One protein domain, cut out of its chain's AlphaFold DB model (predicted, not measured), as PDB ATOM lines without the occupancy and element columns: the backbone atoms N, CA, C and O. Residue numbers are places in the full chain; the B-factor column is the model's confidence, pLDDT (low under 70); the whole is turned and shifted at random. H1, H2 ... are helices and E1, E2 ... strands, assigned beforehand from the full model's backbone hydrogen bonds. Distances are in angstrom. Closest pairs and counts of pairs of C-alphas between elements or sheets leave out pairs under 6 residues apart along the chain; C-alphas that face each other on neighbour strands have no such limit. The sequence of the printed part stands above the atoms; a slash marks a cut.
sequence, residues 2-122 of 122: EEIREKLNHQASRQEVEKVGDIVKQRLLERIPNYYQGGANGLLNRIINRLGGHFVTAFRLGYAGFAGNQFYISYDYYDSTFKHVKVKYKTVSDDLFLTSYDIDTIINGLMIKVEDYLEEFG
ATOM      1  N   GLU A   2     170.750 259.243 238.961       72.94
ATOM      2  CA  GLU A   2     169.950 258.415 238.029       72.94
ATOM      3  C   GLU A   2     169.080 259.289 237.102       72.94
ATOM      4  O   GLU A   2     169.202 259.212 235.887       72.94
ATOM      5  N   GLU A   3     168.329 260.234 237.678       73.81
ATOM      6  CA  GLU A   3     167.415 261.127 236.946       73.81
ATOM      7  C   GLU A   3     168.121 262.000 235.887       73.81
ATOM      8  O   GLU A   3     167.665 262.117 234.752       73.81
ATOM      9  N   ILE A   4     169.287 262.567 236.217       73.44
ATOM     10  CA  ILE A   4     170.098 263.365 235.277       73.44
ATOM     11  C   ILE A   4     170.594 262.489 234.121       73.44
ATOM     12  O   ILE A   4     170.614 262.915 232.967       73.44
ATOM     13  N   ARG A   5     170.979 261.240 234.412       71.12
ATOM     14  CA  ARG A   5     171.412 260.282 233.391       71.12
ATOM     15  C   ARG A   5     170.257 259.896 232.468       71.12
ATOM     16  O   ARG A   5     170.466 259.823 231.261       71.12
ATOM     17  N   GLU A   6     169.064 259.674 233.008       78.88
ATOM     18  CA  GLU A   6     167.862 259.376 232.222       78.88
ATOM     19  C   GLU A   6     167.471 260.541 231.312       78.88
ATOM     20  O   GLU A   6     167.289 260.330 230.114       78.88
ATOM     21  N   LYS A   7     167.442 261.775 231.833       78.25
ATOM     22  CA  LYS A   7     167.188 262.983 231.031       78.25
ATOM     23  C   LYS A   7     168.220 263.155 229.911       78.25
ATOM     24  O   LYS A   7     167.848 263.434 228.774       78.25
ATOM     25  N   LEU A   8     169.509 262.927 230.189       74.12
ATOM     26  CA  LEU A   8     170.564 263.011 229.167       74.12
ATOM     27  C   LEU A   8     170.424 261.917 228.111       74.12
ATOM     28  O   LEU A   8     170.562 262.199 226.924       74.12
ATOM     29  N   ASN A   9     170.115 260.686 228.519       77.81
ATOM     30  CA  ASN A   9     169.862 259.590 227.587       77.81
ATOM     31  C   ASN A   9     168.627 259.858 226.719       77.81
ATOM     32  O   ASN A   9     168.639 259.538 225.535       77.81
ATOM     33  N   HIS A  10     167.578 260.453 227.290       84.44
ATOM     34  CA  HIS A  10     166.384 260.845 226.554       84.44
ATOM     35  C   HIS A  10     166.694 261.948 225.535       84.44
ATOM     36  O   HIS A  10     166.359 261.805 224.364       84.44
ATOM     37  N   GLN A  11     167.415 262.996 225.932       80.00
ATOM     38  CA  GLN A  11     167.797 264.093 225.039       80.00
ATOM     39  C   GLN A  11     168.788 263.662 223.946       80.00
ATOM     40  O   GLN A  11     168.769 264.190 222.839       80.00
ATOM     41  N   ALA A  12     169.660 262.697 224.244       79.75
ATOM     42  CA  ALA A  12     170.553 262.073 223.269       79.75
ATOM     43  C   ALA A  12     169.878 260.939 222.478       79.75
ATOM     44  O   ALA A  12     170.513 260.324 221.619       79.75
ATOM     45  N   SER A  13     168.611 260.624 222.772       85.75
ATOM     46  CA  SER A  13     167.881 259.598 222.041       85.75
ATOM     47  C   SER A  13     167.646 260.054 220.610       85.75
ATOM     48  O   SER A  13     167.420 261.232 220.331       85.75
ATOM     49  N   ARG A  14     167.652 259.090 219.689       89.38
ATOM     50  CA  ARG A  14     167.408 259.344 218.270       89.38
ATOM     51  C   ARG A  14     166.120 260.142 218.036       89.38
ATOM     52  O   ARG A  14     166.128 261.064 217.235       89.38
ATOM     53  N   GLN A  15     165.053 259.814 218.762       92.25
ATOM     54  CA  GLN A  15     163.745 260.443 218.596       92.25
ATOM     55  C   GLN A  15     163.753 261.928 218.989       92.25
ATOM     56  O   GLN A  15     163.211 262.752 218.257       92.25
ATOM     57  N   GLU A  16     164.381 262.290 220.113       91.25
ATOM     58  CA  GLU A  16     164.481 263.703 220.503       91.25
ATOM     59  C   GLU A  16     165.443 264.474 219.594       91.25
ATOM     60  O   GLU A  16     165.142 265.604 219.217       91.25
ATOM     61  N   VAL A  17     166.555 263.865 219.167       92.25
ATOM     62  CA  VAL A  17     167.474 264.498 218.207       92.25
ATOM     63  C   VAL A  17     166.782 264.762 216.869       92.25
ATOM     64  O   VAL A  17     166.928 265.854 216.327       92.25
ATOM     65  N   GLU A  18     166.004 263.809 216.350       93.50
ATOM     66  CA  GLU A  18     165.221 263.986 215.118       93.50
ATOM     67  C   GLU A  18     164.197 265.120 215.277       93.50
ATOM     68  O   GLU A  18     164.174 266.041 214.465       93.50
ATOM     69  N   LYS A  19     163.437 265.133 216.375       94.31
ATOM     70  CA  LYS A  19     162.452 266.183 216.676       94.31
ATOM     71  C   LYS A  19     163.075 267.577 216.785       94.31
ATOM     72  O   LYS A  19     162.547 268.534 216.223       94.31
ATOM     73  N   VAL A  20     164.192 267.716 217.502       93.81
ATOM     74  CA  VAL A  20     164.927 268.990 217.579       93.81
ATOM     75  C   VAL A  20     165.480 269.364 216.205       93.81
ATOM     76  O   VAL A  20     165.397 270.524 215.805       93.81
ATOM     77  N   GLY A  21     165.995 268.385 215.463       94.94
ATOM     78  CA  GLY A  21     166.509 268.573 214.114       94.94
ATOM     79  C   GLY A  21     165.468 269.086 213.134       94.94
ATOM     80  O   GLY A  21     165.777 269.989 212.359       94.94
ATOM     81  N   ASP A  22     164.235 268.589 213.206       95.38
ATOM     82  CA  ASP A  22     163.124 269.067 212.386       95.38
ATOM     83  C   ASP A  22     162.789 270.530 212.699       95.38
ATOM     84  O   ASP A  22     162.660 271.340 211.780       95.38
ATOM     85  N   ILE A  23     162.744 270.901 213.986       95.88
ATOM     86  CA  ILE A  23     162.519 272.290 214.418       95.88
ATOM     87  C   ILE A  23     163.637 273.204 213.904       95.88
ATOM     88  O   ILE A  23     163.362 274.258 213.326       95.88
ATOM     89  N   VAL A  24     164.900 272.809 214.101       96.19
ATOM     90  CA  VAL A  24     166.063 273.584 213.647       96.19
ATOM     91  C   VAL A  24     166.038 273.726 212.132       96.19
ATOM     92  O   VAL A  24     166.184 274.833 211.623       96.19
ATOM     93  N   LYS A  25     165.819 272.628 211.402       95.44
ATOM     94  CA  LYS A  25     165.793 272.621 209.940       95.44
ATOM     95  C   LYS A  25     164.678 273.502 209.401       95.44
ATOM     96  O   LYS A  25     164.944 274.317 208.523       95.44
ATOM     97  N   GLN A  26     163.459 273.372 209.920       95.75
ATOM     98  CA  GLN A  26     162.331 274.186 209.484       95.75
ATOM     99  C   GLN A  26     162.633 275.678 209.668       95.75
ATOM    100  O   GLN A  26     162.600 276.439 208.703       95.75
ATOM    101  N   ARG A  27     163.008 276.083 210.886       96.25
ATOM    102  CA  ARG A  27     163.263 277.493 211.217       96.25
ATOM    103  C   ARG A  27     164.482 278.064 210.498       96.25
ATOM    104  O   ARG A  27     164.529 279.257 210.215       96.25
ATOM    105  N   LEU A  28     165.475 277.229 210.202       95.25
ATOM    106  CA  LEU A  28     166.615 277.615 209.384       95.25
ATOM    107  C   LEU A  28     166.178 277.868 207.934       95.25
ATOM    108  O   LEU A  28     166.479 278.920 207.379       95.25
ATOM    109  N   LEU A  29     165.430 276.942 207.329       94.69
ATOM    110  CA  LEU A  29     164.958 277.069 205.946       94.69
ATOM    111  C   LEU A  29     164.012 278.261 205.742       94.69
ATOM    112  O   LEU A  29     164.023 278.847 204.665       94.69
ATOM    113  N   GLU A  30     163.237 278.640 206.761       95.38
ATOM    114  CA  GLU A  30     162.405 279.853 206.759       95.38
ATOM    115  C   GLU A  30     163.232 281.149 206.674       95.38
ATOM    116  O   GLU A  30     162.730 282.170 206.205       95.38
ATOM    117  N   ARG A  31     164.497 281.118 207.114       94.25
ATOM    118  CA  ARG A  31     165.408 282.274 207.130       94.25
ATOM    119  C   ARG A  31     166.375 282.305 205.950       94.25
ATOM    120  O   ARG A  31     166.874 283.372 205.603       94.25
ATOM    121  N   ILE A  32     166.664 281.151 205.352       93.00
ATOM    122  CA  ILE A  32     167.569 281.045 204.207       93.00
ATOM    123  C   ILE A  32     166.909 281.659 202.956       93.00
ATOM    124  O   ILE A  32     165.747 281.359 202.665       93.00
ATOM    125  N   PRO A  33     167.640 282.455 202.150       89.50
ATOM    126  CA  PRO A  33     167.106 282.990 200.904       89.50
ATOM    127  C   PRO A  33     166.642 281.897 199.930       89.50
ATOM    128  O   PRO A  33     167.345 280.919 199.673       89.50
ATOM    129  N   ASN A  34     165.458 282.076 199.337       90.69
ATOM    130  CA  ASN A  34     164.833 281.051 198.493       90.69
ATOM    131  C   ASN A  34     165.121 281.185 196.985       90.69
ATOM    132  O   ASN A  34     164.684 280.330 196.219       90.69
ATOM    133  N   TYR A  35     165.840 282.226 196.552       85.06
ATOM    134  CA  TYR A  35     166.054 282.533 195.130       85.06
ATOM    135  C   TYR A  35     167.113 281.642 194.448       85.06
ATOM    136  O   TYR A  35     167.330 281.745 193.243       85.06
ATOM    137  N   TYR A  36     167.768 280.750 195.196       84.00
ATOM    138  CA  TYR A  36     168.732 279.786 194.667       84.00
ATOM    139  C   TYR A  36     168.050 278.622 193.937       84.00
ATOM    140  O   TYR A  36     166.934 278.216 194.260       84.00
ATOM    141  N   GLN A  37     168.751 278.007 192.979       82.69
ATOM    142  CA  GLN A  37     168.285 276.774 192.341       82.69
ATOM    143  C   GLN A  37     168.112 275.662 193.394       82.69
ATOM    144  O   GLN A  37     169.070 275.278 194.068       82.69
ATOM    145  N   GLY A  38     166.888 275.136 193.514       88.44
ATOM    146  CA  GLY A  38     166.503 274.195 194.576       88.44
ATOM    147  C   GLY A  38     166.009 274.866 195.868       88.44
ATOM    148  O   GLY A  38     165.779 274.176 196.862       88.44
ATOM    149  N   GLY A  39     165.839 276.191 195.868       92.50
ATOM    150  CA  GLY A  39     165.362 276.982 197.000       92.50
ATOM    151  C   GLY A  39     166.300 276.944 198.205       92.50
ATOM    152  O   GLY A  39     167.483 276.616 198.090       92.50
ATOM    153  N   ALA A  40     165.747 277.219 199.388       92.81
ATOM    154  CA  ALA A  40     166.482 277.180 200.653       92.81
ATOM    155  C   ALA A  40     167.149 275.814 200.916       92.81
ATOM    156  O   ALA A  40     168.288 275.753 201.371       92.81
ATOM    157  N   ASN A  41     166.481 274.707 200.560       92.94
ATOM    158  CA  ASN A  41     167.056 273.361 200.671       92.94
ATOM    159  C   ASN A  41     168.251 273.163 199.730       92.94
ATOM    160  O   ASN A  41     169.242 272.538 200.102       92.94
ATOM    161  N   GLY A  42     168.165 273.684 198.504       92.75
ATOM    162  CA  GLY A  42     169.261 273.648 197.538       92.75
ATOM    163  C   GLY A  42     170.492 274.390 198.052       92.75
ATOM    164  O   GLY A  42     171.593 273.841 198.004       92.75
ATOM    165  N   LEU A  43     170.301 275.591 198.602       92.88
ATOM    166  CA  LEU A  43     171.379 276.370 199.210       92.88
ATOM    167  C   LEU A  43     171.977 275.656 200.432       92.88
ATOM    168  O   LEU A  43     173.191 275.483 200.493       92.88
ATOM    169  N   LEU A  44     171.144 275.151 201.345       92.69
ATOM    170  CA  LEU A  44     171.610 274.398 202.512       92.69
ATOM    171  C   LEU A  44     172.483 273.195 202.110       92.69
ATOM    172  O   LEU A  44     173.577 273.018 202.644       92.69
ATOM    173  N   ASN A  45     172.053 272.412 201.115       91.94
ATOM    174  CA  ASN A  45     172.834 271.286 200.591       91.94
ATOM    175  C   ASN A  45     174.190 271.726 200.013       91.94
ATOM    176  O   ASN A  45     175.193 271.037 200.204       91.94
ATOM    177  N   ARG A  46     174.245 272.864 199.306       91.19
ATOM    178  CA  ARG A  46     175.506 273.409 198.771       91.19
ATOM    179  C   ARG A  46     176.469 273.781 199.893       91.19
ATOM    180  O   ARG A  46     177.635 273.403 199.816       91.19
ATOM    181  N   ILE A  47     175.973 274.445 200.937       91.75
ATOM    182  CA  ILE A  47     176.766 274.830 202.111       91.75
ATOM    183  C   ILE A  47     177.344 273.586 202.792       91.75
ATOM    184  O   ILE A  47     178.553 273.501 202.998       91.75
ATOM    185  N   ILE A  48     176.507 272.581 203.072       91.69
ATOM    186  CA  ILE A  48     176.944 271.324 203.696       91.69
ATOM    187  C   ILE A  48     178.044 270.654 202.866       91.69
ATOM    188  O   ILE A  48     179.084 270.281 203.405       91.69
ATOM    189  N   ASN A  49     177.849 270.538 201.550       90.81
ATOM    190  CA  ASN A  49     178.838 269.930 200.661       90.81
ATOM    191  C   ASN A  49     180.147 270.726 200.617       90.81
ATOM    192  O   ASN A  49     181.227 270.137 200.599       90.81
ATOM    193  N   ARG A  50     180.067 272.063 200.625       89.19
ATOM    194  CA  ARG A  50     181.241 272.943 200.626       89.19
ATOM    195  C   ARG A  50     182.081 272.761 201.885       89.19
ATOM    196  O   ARG A  50     183.303 272.729 201.795       89.19
ATOM    197  N   LEU A  51     181.431 272.594 203.032       86.69
ATOM    198  CA  LEU A  51     182.072 272.422 204.335       86.69
ATOM    199  C   LEU A  51     182.485 270.964 204.615       86.69
ATOM    200  O   LEU A  51     182.508 270.518 205.760       86.69
ATOM    201  N   GLY A  52     182.785 270.188 203.568       85.88
ATOM    202  CA  GLY A  52     183.243 268.803 203.704       85.88
ATOM    203  C   GLY A  52     182.176 267.847 204.243       85.88
ATOM    204  O   GLY A  52     182.512 266.822 204.826       85.88
ATOM    205  N   GLY A  53     180.895 268.184 204.075       88.06
ATOM    206  CA  GLY A  53     179.764 267.386 204.545       88.06
ATOM    207  C   GLY A  53     179.280 267.732 205.953       88.06
ATOM    208  O   GLY A  53     178.334 267.096 206.414       88.06
ATOM    209  N   HIS A  54     179.871 268.729 206.623       88.44
ATOM    210  CA  HIS A  54     179.513 269.115 207.990       88.44
ATOM    211  C   HIS A  54     179.167 270.601 208.102       88.44
ATOM    212  O   HIS A  54     179.985 271.475 207.840       88.44
ATOM    213  N   PHE A  55     177.964 270.894 208.585       91.88
ATOM    214  CA  PHE A  55     177.476 272.247 208.827       91.88
ATOM    215  C   PHE A  55     177.064 272.384 210.292       91.88
ATOM    216  O   PHE A  55     175.976 271.969 210.678       91.88
ATOM    217  N   VAL A  56     177.973 272.892 211.124       92.44
ATOM    218  CA  VAL A  56     177.902 272.780 212.588       92.44
ATOM    219  C   VAL A  56     178.119 274.115 213.278       92.44
ATOM    220  O   VAL A  56     178.932 274.914 212.821       92.44
ATOM    221  N   THR A  57     177.448 274.322 214.409       92.12
ATOM    222  CA  THR A  57     177.683 275.427 215.341       92.12
ATOM    223  C   THR A  57     177.838 274.917 216.772       92.12
ATOM    224  O   THR A  57     177.369 273.830 217.112       92.12
ATOM    225  N   ALA A  58     178.500 275.706 217.616       87.81
ATOM    226  CA  ALA A  58     178.539 275.473 219.052       87.81
ATOM    227  C   ALA A  58     177.234 275.935 219.724       87.81
ATOM    228  O   ALA A  58     176.581 276.872 219.263       87.81
ATOM    229  N   PHE A  59     176.897 275.300 220.840       85.75
ATOM    230  CA  PHE A  59     175.915 275.745 221.824       85.75
ATOM    231  C   PHE A  59     176.445 275.430 223.231       85.75
ATOM    232  O   PHE A  59     177.529 274.869 223.392       85.75
ATOM    233  N   ARG A  60     175.683 275.780 224.267       79.44
ATOM    234  CA  ARG A  60     176.113 275.732 225.672       79.44
ATOM    235  C   ARG A  60     176.788 274.428 226.125       79.44
ATOM    236  O   ARG A  60     177.734 274.492 226.901       79.44
ATOM    237  N   LEU A  61     176.315 273.265 225.668       76.94
ATOM    238  CA  LEU A  61     176.835 271.954 226.085       76.94
ATOM    239  C   LEU A  61     177.618 271.191 225.004       76.94
ATOM    240  O   LEU A  61     178.009 270.045 225.237       76.94
ATOM    241  N   GLY A  62     177.851 271.783 223.836       83.25
ATOM    242  CA  GLY A  62     178.568 271.096 222.768       83.25
ATOM    243  C   GLY A  62     178.297 271.690 221.399       83.25
ATOM    244  O   GLY A  62     178.302 272.905 221.226       83.25
ATOM    245  N   TYR A  63     178.065 270.827 220.419       87.44
ATOM    246  CA  TYR A  63     177.861 271.208 219.029       87.44
ATOM    247  C   TYR A  63     176.590 270.598 218.466       87.44
ATOM    248  O   TYR A  63     176.216 269.480 218.812       87.44
ATOM    249  N   ALA A  64     175.944 271.318 217.563       92.12
ATOM    250  CA  ALA A  64     174.812 270.804 216.819       92.12
ATOM    251  C   ALA A  64     174.865 271.290 215.377       92.12
ATOM    252  O   ALA A  64     175.447 272.334 215.066       92.12
ATOM    253  N   GLY A  65     174.265 270.520 214.486       93.69
ATOM    254  CA  GLY A  65     174.279 270.851 213.077       93.69
ATOM    255  C   GLY A  65     173.895 269.678 212.207       93.69
ATOM    256  O   GLY A  65     173.250 268.736 212.656       93.69
ATOM    257  N   PHE A  66     174.312 269.746 210.954       94.00
ATOM    258  CA  PHE A  66     173.981 268.777 209.929       94.00
ATOM    259  C   PHE A  66     175.245 268.075 209.438       94.00
ATOM    260  O   PHE A  66     176.249 268.723 209.135       94.00
ATOM    261  N   ALA A  67     175.205 266.748 209.387       89.56
ATOM    262  CA  ALA A  67     176.173 265.923 208.675       89.56
ATOM    263  C   ALA A  67     175.441 265.311 207.476       89.56
ATOM    264  O   ALA A  67     174.501 264.528 207.640       89.56
ATOM    265  N   GLY A  68     175.780 265.752 206.263       85.94
ATOM    266  CA  GLY A  68     174.851 265.618 205.140       85.94
ATOM    267  C   GLY A  68     173.497 266.248 205.496       85.94
ATOM    268  O   GLY A  68     173.444 267.329 206.068       85.94
ATOM    269  N   ASN A  69     172.393 265.547 205.228       81.50
ATOM    270  CA  ASN A  69     171.034 266.012 205.550       81.50
ATOM    271  C   ASN A  69     170.492 265.543 206.909       81.50
ATOM    272  O   ASN A  69     169.296 265.692 207.170       81.50
ATOM    273  N   GLN A  70     171.340 264.965 207.760       89.94
ATOM    274  CA  GLN A  70     170.946 264.462 209.073       89.94
ATOM    275  C   GLN A  70     171.403 265.420 210.163       89.94
ATOM    276  O   GLN A  70     172.583 265.765 210.247       89.94
ATOM    277  N   PHE A  71     170.454 265.847 210.992       94.12
ATOM    278  CA  PHE A  71     170.757 266.652 212.163       94.12
ATOM    279  C   PHE A  71     171.395 265.792 213.255       94.12
ATOM    280  O   PHE A  71     171.009 264.639 213.455       94.12
ATOM    281  N   TYR A  72     172.354 266.359 213.976       91.62
ATOM    282  CA  TYR A  72     172.985 265.719 215.119       91.62
ATOM    283  C   TYR A  72     173.253 266.725 216.235       91.62
ATOM    284  O   TYR A  72     173.423 267.924 216.002       91.62
ATOM    285  N   ILE A  73     173.348 266.196 217.453       88.31
ATOM    286  CA  ILE A  73     173.845 266.905 218.630       88.31
ATOM    287  C   ILE A  73     175.020 266.100 219.178       88.31
ATOM    288  O   ILE A  73     174.900 264.902 219.434       88.31
ATOM    289  N   SER A  74     176.156 266.762 219.351       83.56
ATOM    290  CA  SER A  74     177.348 266.224 219.992       83.56
ATOM    291  C   SER A  74     177.577 266.939 221.316       83.56
ATOM    292  O   SER A  74     177.750 268.154 221.344       83.56
ATOM    293  N   TYR A  75     177.637 266.172 222.404       77.81
ATOM    294  CA  TYR A  75     178.104 266.643 223.717       77.81
ATOM    295  C   TYR A  75     179.602 266.370 223.925       77.81
ATOM    296  O   TYR A  75     180.106 266.400 225.047       77.81
ATOM    297  N   ASP A  76     180.306 266.058 222.841       68.75
ATOM    298  CA  ASP A  76     181.756 266.013 222.802       68.75
ATOM    299  C   ASP A  76     182.244 267.337 222.199       68.75
ATOM    300  O   ASP A  76     181.804 267.720 221.107       68.75
ATOM    301  N   TYR A  77     183.112 268.056 222.919       60.53
ATOM    302  CA  TYR A  77     183.677 269.329 222.473       60.53
ATOM    303  C   TYR A  77     185.197 269.378 222.595       60.53
ATOM    304  O   TYR A  77     185.788 268.655 223.388       60.53
ATOM    305  N   TYR A  78     185.844 270.235 221.805       53.97
ATOM    306  CA  TYR A  78     187.269 270.516 221.956       53.97
ATOM    307  C   TYR A  78     187.451 271.725 222.875       53.97
ATOM    308  O   TYR A  78     186.838 272.766 222.644       53.97
ATOM    309  N   ASP A  79     188.250 271.587 223.935       57.50
ATOM    310  CA  ASP A  79     188.569 272.724 224.807       57.50
ATOM    311  C   ASP A  79     189.500 273.739 224.113       57.50
ATOM    312  O   ASP A  79     189.952 273.537 222.983       57.50
ATOM    313  N   SER A  80     189.833 274.837 224.800       49.25
ATOM    314  CA  SER A  80     190.760 275.868 224.300       49.25
ATOM    315  C   SER A  80     192.177 275.353 224.002       49.25
ATOM    316  O   SER A  80     192.985 276.082 223.428       49.25
ATOM    317  N   THR A  81     192.487 274.107 224.373       61.88
ATOM    318  CA  THR A  81     193.754 273.417 224.106       61.88
ATOM    319  C   THR A  81     193.630 272.337 223.027       61.88
ATOM    320  O   THR A  81     194.550 271.539 222.856       61.88
ATOM    321  N   PHE A  82     192.513 272.308 222.289       54.62
ATOM    322  CA  PHE A  82     192.203 271.306 221.263       54.62
ATOM    323  C   PHE A  82     192.185 269.867 221.793       54.62
ATOM    324  O   PHE A  82     192.421 268.913 221.047       54.62
ATOM    325  N   LYS A  83     191.867 269.671 223.076       54.47
ATOM    326  CA  LYS A  83     191.648 268.330 223.626       54.47
ATOM    327  C   LYS A  83     190.191 267.941 223.493       54.47
ATOM    328  O   LYS A  83     189.308 268.721 223.829       54.47
ATOM    329  N   HIS A  84     189.955 266.710 223.050       56.56
ATOM    330  CA  HIS A  84     188.619 266.134 222.988       56.56
ATOM    331  C   HIS A  84     188.075 265.915 224.406       56.56
ATOM    332  O   HIS A  84     188.538 265.041 225.145       56.56
ATOM    333  N   VAL A  85     187.089 266.717 224.789       59.53
ATOM    334  CA  VAL A  85     186.398 266.672 226.073       59.53
ATOM    335  C   VAL A  85     184.993 266.129 225.857       59.53
ATOM    336  O   VAL A  85     184.125 266.772 225.277       59.53
ATOM    337  N   LYS A  86     184.752 264.936 226.395       67.38
ATOM    338  CA  LYS A  86     183.403 264.395 226.548       67.38
ATOM    339  C   LYS A  86     182.758 265.011 227.777       67.38
ATOM    340  O   LYS A  86     183.343 264.927 228.864       67.38
ATOM    341  N   VAL A  87     181.566 265.597 227.637       66.06
ATOM    342  CA  VAL A  87     180.799 266.092 228.790       66.06
ATOM    343  C   VAL A  87     180.627 264.945 229.791       66.06
ATOM    344  O   VAL A  87     180.023 263.907 229.509       66.06
ATOM    345  N   LYS A  88     181.224 265.101 230.978       63.41
ATOM    346  CA  LYS A  88     181.162 264.087 232.030       63.41
ATOM    347  C   LYS A  88     179.815 264.198 232.731       63.41
ATOM    348  O   LYS A  88     179.556 265.163 233.431       63.41
ATOM    349  N   TYR A  89     179.000 263.151 232.644       55.94
ATOM    350  CA  TYR A  89     177.671 263.068 233.270       55.94
ATOM    351  C   TYR A  89     177.628 263.435 234.768       55.94
ATOM    352  O   TYR A  89     176.592 263.852 235.269       55.94
ATOM    353  N   LYS A  90     178.744 263.288 235.499       53.94
ATOM    354  CA  LYS A  90     178.850 263.648 236.926       53.94
ATOM    355  C   LYS A  90     178.938 265.154 237.197       53.94
ATOM    356  O   LYS A  90     178.861 265.545 238.354       53.94
ATOM    357  N   THR A  91     179.138 265.969 236.166       60.94
ATOM    358  CA  THR A  91     179.290 267.427 236.273       60.94
ATOM    359  C   THR A  91     178.161 268.184 235.577       60.94
ATOM    360  O   THR A  91     178.249 269.399 235.458       60.94
ATOM    361  N   VAL A  92     177.131 267.484 235.086       66.00
ATOM    362  CA  VAL A  92     175.969 268.100 234.432       66.00
ATOM    363  C   VAL A  92     174.877 268.335 235.469       66.00
ATOM    364  O   VAL A  92     174.483 267.405 236.170       66.00
ATOM    365  N   SER A  93     174.401 269.570 235.558       65.56
ATOM    366  CA  SER A  93     173.256 269.997 236.361       65.56
ATOM    367  C   SER A  93     172.009 270.190 235.486       65.56
ATOM    368  O   SER A  93     172.114 270.324 234.265       65.56
ATOM    369  N   ASP A  94     170.820 270.172 236.101       66.25
ATOM    370  CA  ASP A  94     169.532 270.250 235.386       66.25
ATOM    371  C   ASP A  94     169.366 271.529 234.543       66.25
ATOM    372  O   ASP A  94     168.639 271.546 233.556       66.25
ATOM    373  N   ASP A  95     170.054 272.611 234.887       67.81
ATOM    374  CA  ASP A  95     170.015 273.856 234.128       67.81
ATOM    375  C   ASP A  95     170.714 273.746 232.772       67.81
ATOM    376  O   ASP A  95     170.439 274.570 231.907       67.81
ATOM    377  N   LEU A  96     171.560 272.737 232.543       70.38
ATOM    378  CA  LEU A  96     172.365 272.605 231.329       70.38
ATOM    379  C   LEU A  96     171.664 271.844 230.186       70.38
ATOM    380  O   LEU A  96     172.182 271.827 229.073       70.38
ATOM    381  N   PHE A  97     170.489 271.246 230.417       76.69
ATOM    382  CA  PHE A  97     169.715 270.556 229.371       76.69
ATOM    383  C   PHE A  97     169.304 271.485 228.220       76.69
ATOM    384  O   PHE A  97     169.224 272.699 228.400       76.69
ATOM    385  N   LEU A  98     169.046 270.924 227.029       82.81
ATOM    386  CA  LEU A  98     168.657 271.725 225.865       82.81
ATOM    387  C   LEU A  98     167.324 272.412 226.148       82.81
ATOM    388  O   LEU A  98     166.310 271.771 226.418       82.81
ATOM    389  N   THR A  99     167.339 273.729 226.043       86.12
ATOM    390  CA  THR A  99     166.164 274.584 226.162       86.12
ATOM    391  C   THR A  99     165.778 275.148 224.796       86.12
ATOM    392  O   THR A  99     166.530 275.048 223.824       86.12
ATOM    393  N   SER A 100     164.619 275.805 224.708       87.06
ATOM    394  CA  SER A 100     164.262 276.600 223.524       87.06
ATOM    395  C   SER A 100     165.321 277.660 223.196       87.06
ATOM    396  O   SER A 100     165.618 277.879 222.026       87.06
ATOM    397  N   TYR A 101     165.952 278.247 224.217       88.81
ATOM    398  CA  TYR A 101     167.049 279.200 224.051       88.81
ATOM    399  C   TYR A 101     168.287 278.566 223.393       88.81
ATOM    400  O   TYR A 101     168.922 279.180 222.533       88.81
ATOM    401  N   ASP A 102     168.619 277.322 223.745       90.19
ATOM    402  CA  ASP A 102     169.716 276.598 223.096       90.19
ATOM    403  C   ASP A 102     169.380 276.302 221.622       90.19
ATOM    404  O   ASP A 102     170.241 276.448 220.756       90.19
ATOM    405  N   ILE A 103     168.120 275.969 221.307       93.19
ATOM    406  CA  ILE A 103     167.652 275.790 219.919       93.19
ATOM    407  C   ILE A 103     167.790 277.095 219.122       93.19
ATOM    408  O   ILE A 103     168.303 277.077 218.003       93.19
ATOM    409  N   ASP A 104     167.386 278.232 219.694       93.81
ATOM    410  CA  ASP A 104     167.557 279.547 219.065       93.81
ATOM    411  C   ASP A 104     169.036 279.869 218.818       93.81
ATOM    412  O   ASP A 104     169.402 280.350 217.744       93.81
ATOM    413  N   THR A 105     169.898 279.546 219.784       93.38
ATOM    414  CA  THR A 105     171.354 279.712 219.676       93.38
ATOM    415  C   THR A 105     171.924 278.880 218.528       93.38
ATOM    416  O   THR A 105     172.713 279.392 217.733       93.38
ATOM    417  N   ILE A 106     171.484 277.625 218.388       95.12
ATOM    418  CA  ILE A 106     171.882 276.749 217.279       95.12
ATOM    419  C   ILE A 106     171.446 277.356 215.941       95.12
ATOM    420  O   ILE A 106     172.257 277.476 215.026       95.12
ATOM    421  N   ILE A 107     170.190 277.786 215.814       96.31
ATOM    422  CA  ILE A 107     169.686 278.367 214.560       96.31
ATOM    423  C   ILE A 107     170.473 279.631 214.196       96.31
ATOM    424  O   ILE A 107     170.876 279.790 213.046       96.31
ATOM    425  N   ASN A 108     170.723 280.514 215.163       96.19
ATOM    426  CA  ASN A 108     171.480 281.743 214.936       96.19
ATOM    427  C   ASN A 108     172.925 281.455 214.513       96.19
ATOM    428  O   ASN A 108     173.398 282.042 213.544       96.19
ATOM    429  N   GLY A 109     173.604 280.521 215.181       95.31
ATOM    430  CA  GLY A 109     174.972 280.143 214.827       95.31
ATOM    431  C   GLY A 109     175.085 279.493 213.445       95.31
ATOM    432  O   GLY A 109     176.042 279.748 212.715       95.31
ATOM    433  N   LEU A 110     174.093 278.692 213.044       95.81
ATOM    434  CA  LEU A 110     174.019 278.165 211.681       95.81
ATOM    435  C   LEU A 110     173.749 279.280 210.663       95.81
ATOM    436  O   LEU A 110     174.380 279.293 209.614       95.81
ATOM    437  N   MET A 111     172.873 280.239 210.969       96.50
ATOM    438  CA  MET A 111     172.588 281.361 210.067       96.50
ATOM    439  C   MET A 111     173.793 282.262 209.819       96.50
ATOM    440  O   MET A 111     173.999 282.637 208.672       96.50
ATOM    441  N   ILE A 112     174.630 282.522 210.826       95.12
ATOM    442  CA  ILE A 112     175.897 283.249 210.625       95.12
ATOM    443  C   ILE A 112     176.745 282.549 209.558       95.12
ATOM    444  O   ILE A 112     177.234 283.176 208.633       95.12
ATOM    445  N   LYS A 113     176.829 281.217 209.599       92.75
ATOM    446  CA  LYS A 113     177.575 280.449 208.591       92.75
ATOM    447  C   LYS A 113     176.918 280.454 207.210       92.75
ATOM    448  O   LYS A 113     177.612 280.274 206.213       92.75
ATOM    449  N   VAL A 114     175.592 280.601 207.140       94.19
ATOM    450  CA  VAL A 114     174.903 280.850 205.865       94.19
ATOM    451  C   VAL A 114     175.320 282.212 205.323       94.19
ATOM    452  O   VAL A 114     175.664 282.304 204.153       94.19
ATOM    453  N   GLU A 115     175.294 283.246 206.160       94.25
ATOM    454  CA  GLU A 115     175.672 284.614 205.795       94.25
ATOM    455  C   GLU A 115     177.135 284.676 205.333       94.25
ATOM    456  O   GLU A 115     177.378 285.154 204.229       94.25
ATOM    457  N   ASP A 116     178.063 284.067 206.078       92.81
ATOM    458  CA  ASP A 116     179.480 283.952 205.701       92.81
ATOM    459  C   ASP A 116     179.646 283.286 204.322       92.81
ATOM    460  O   ASP A 116     180.388 283.762 203.464       92.81
ATOM    461  N   TYR A 117     178.923 282.186 204.075       91.88
ATOM    462  CA  TYR A 117     178.962 281.501 202.780       91.88
ATOM    463  C   TYR A 117     178.438 282.392 201.648       91.88
ATOM    464  O   TYR A 117     178.975 282.363 200.543       91.88
ATOM    465  N   LEU A 118     177.361 283.138 201.893       91.75
ATOM    466  CA  LEU A 118     176.770 284.033 200.902       91.75
ATOM    467  C   LEU A 118     177.677 285.229 200.608       91.75
ATOM    468  O   LEU A 118     177.736 285.664 199.466       91.75
ATOM    469  N   GLU A 119     178.398 285.740 201.602       92.88
ATOM    470  CA  GLU A 119     179.385 286.801 201.402       92.88
ATOM    471  C   GLU A 119     180.588 286.308 200.582       92.88
ATOM    472  O   GLU A 119     181.079 287.020 199.708       92.88
ATOM    473  N   GLU A 120     181.043 285.075 200.821       91.56
ATOM    474  CA  GLU A 120     182.217 284.520 200.141       91.56
ATOM    475  C   GLU A 120     181.906 283.961 198.735       91.56
ATOM    476  O   GLU A 120     182.768 283.988 197.852       91.56
ATOM    477  N   PHE A 121     180.693 283.438 198.505       84.88
ATOM    478  CA  PHE A 121     180.362 282.648 197.306       84.88
ATOM    479  C   PHE A 121     179.017 282.979 196.631       84.88
ATOM    480  O   PHE A 121     178.670 282.305 195.652       84.88
ATOM    481  N   GLY A 122     178.232 283.909 197.182       75.88
ATOM    482  CA  GLY A 122     176.875 284.253 196.730       75.88
ATOM    483  C   GLY A 122     176.803 285.237 195.571       75.88
ATOM    484  O   GLY A 122     177.775 285.986 195.337       75.88
TER     485      GLY A 122
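What this domain is: This is residues 2 to 122 of the 122 residues of an uncharacterized protein of Streptococcus gallolyticus (strain ATCC 43143 / F-1867) (UniProt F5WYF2). A small three-stranded sheet, E1 E2 E3, has H2, H3 and H4 packed over one face and no named helix over the other; H1 lies farther out, at one end of the long axis, and E4 and E5 form a separate small hairpin. The printed part has 121 residues, in the order H1 H2 H3 E1 E2 E3 E4 E5 H4, mixed in class. Both sheets are antiparallel, in order E1 E2 E3 and E4 E5. The whole is compact, with a radius of gyration of the C-alphas of 15.3 A, and elongated, spanning 49 by 32 by 21 A.

Where its parts are: H1, residues 2 to 11, begins with C-alpha 2 at (169.950, 258.415, 238.029). H2, residues 14 to 31, is 25.6 A long; H3, residues 39 to 50, 16.8 A. E1 is residues 54 to 59, E2 62 to 67, E3 70 to 74, E4 76 to 78 and E5 84 to 86. H4, residues 100 to 121, is 31.4 A long and ends with C-alpha 121 at (180.362, 282.648, 197.306).

How they stand to each other: E1 E2 E3 is a meander, each strand the antiparallel neighbour of the one before; N 57 and O 64 are 2.9 A apart, N 65 and O 72 3.1 A. In two layers, H2, H3 and H4 are on the same face. H2 runs across the strands, height 8.7 A; H4 touches it at a steep tilt of 50 degrees, closest C-alphas Leu 28 and Ile 107, 6.1 A. H3 stands up from the sheet at 51 degrees. E3 runs on into E4 at 70 degrees; in the hairpin E4 and E5, N 85 and O 77 are 2.7 A apart. H1 and H2 are close but not clearly touching. In H1 and H3 every O i to N i+4 pair is within hydrogen-bond range, in H2 13 of 14, in H4 17 of 18.

The domain as a whole: The C-alphas farthest apart, of Glu 2 and Tyr 35, are 49.4 A apart. The printed part has no cut; E5 to H4 is a long link. Residues 76 to 95 have pLDDT under 70.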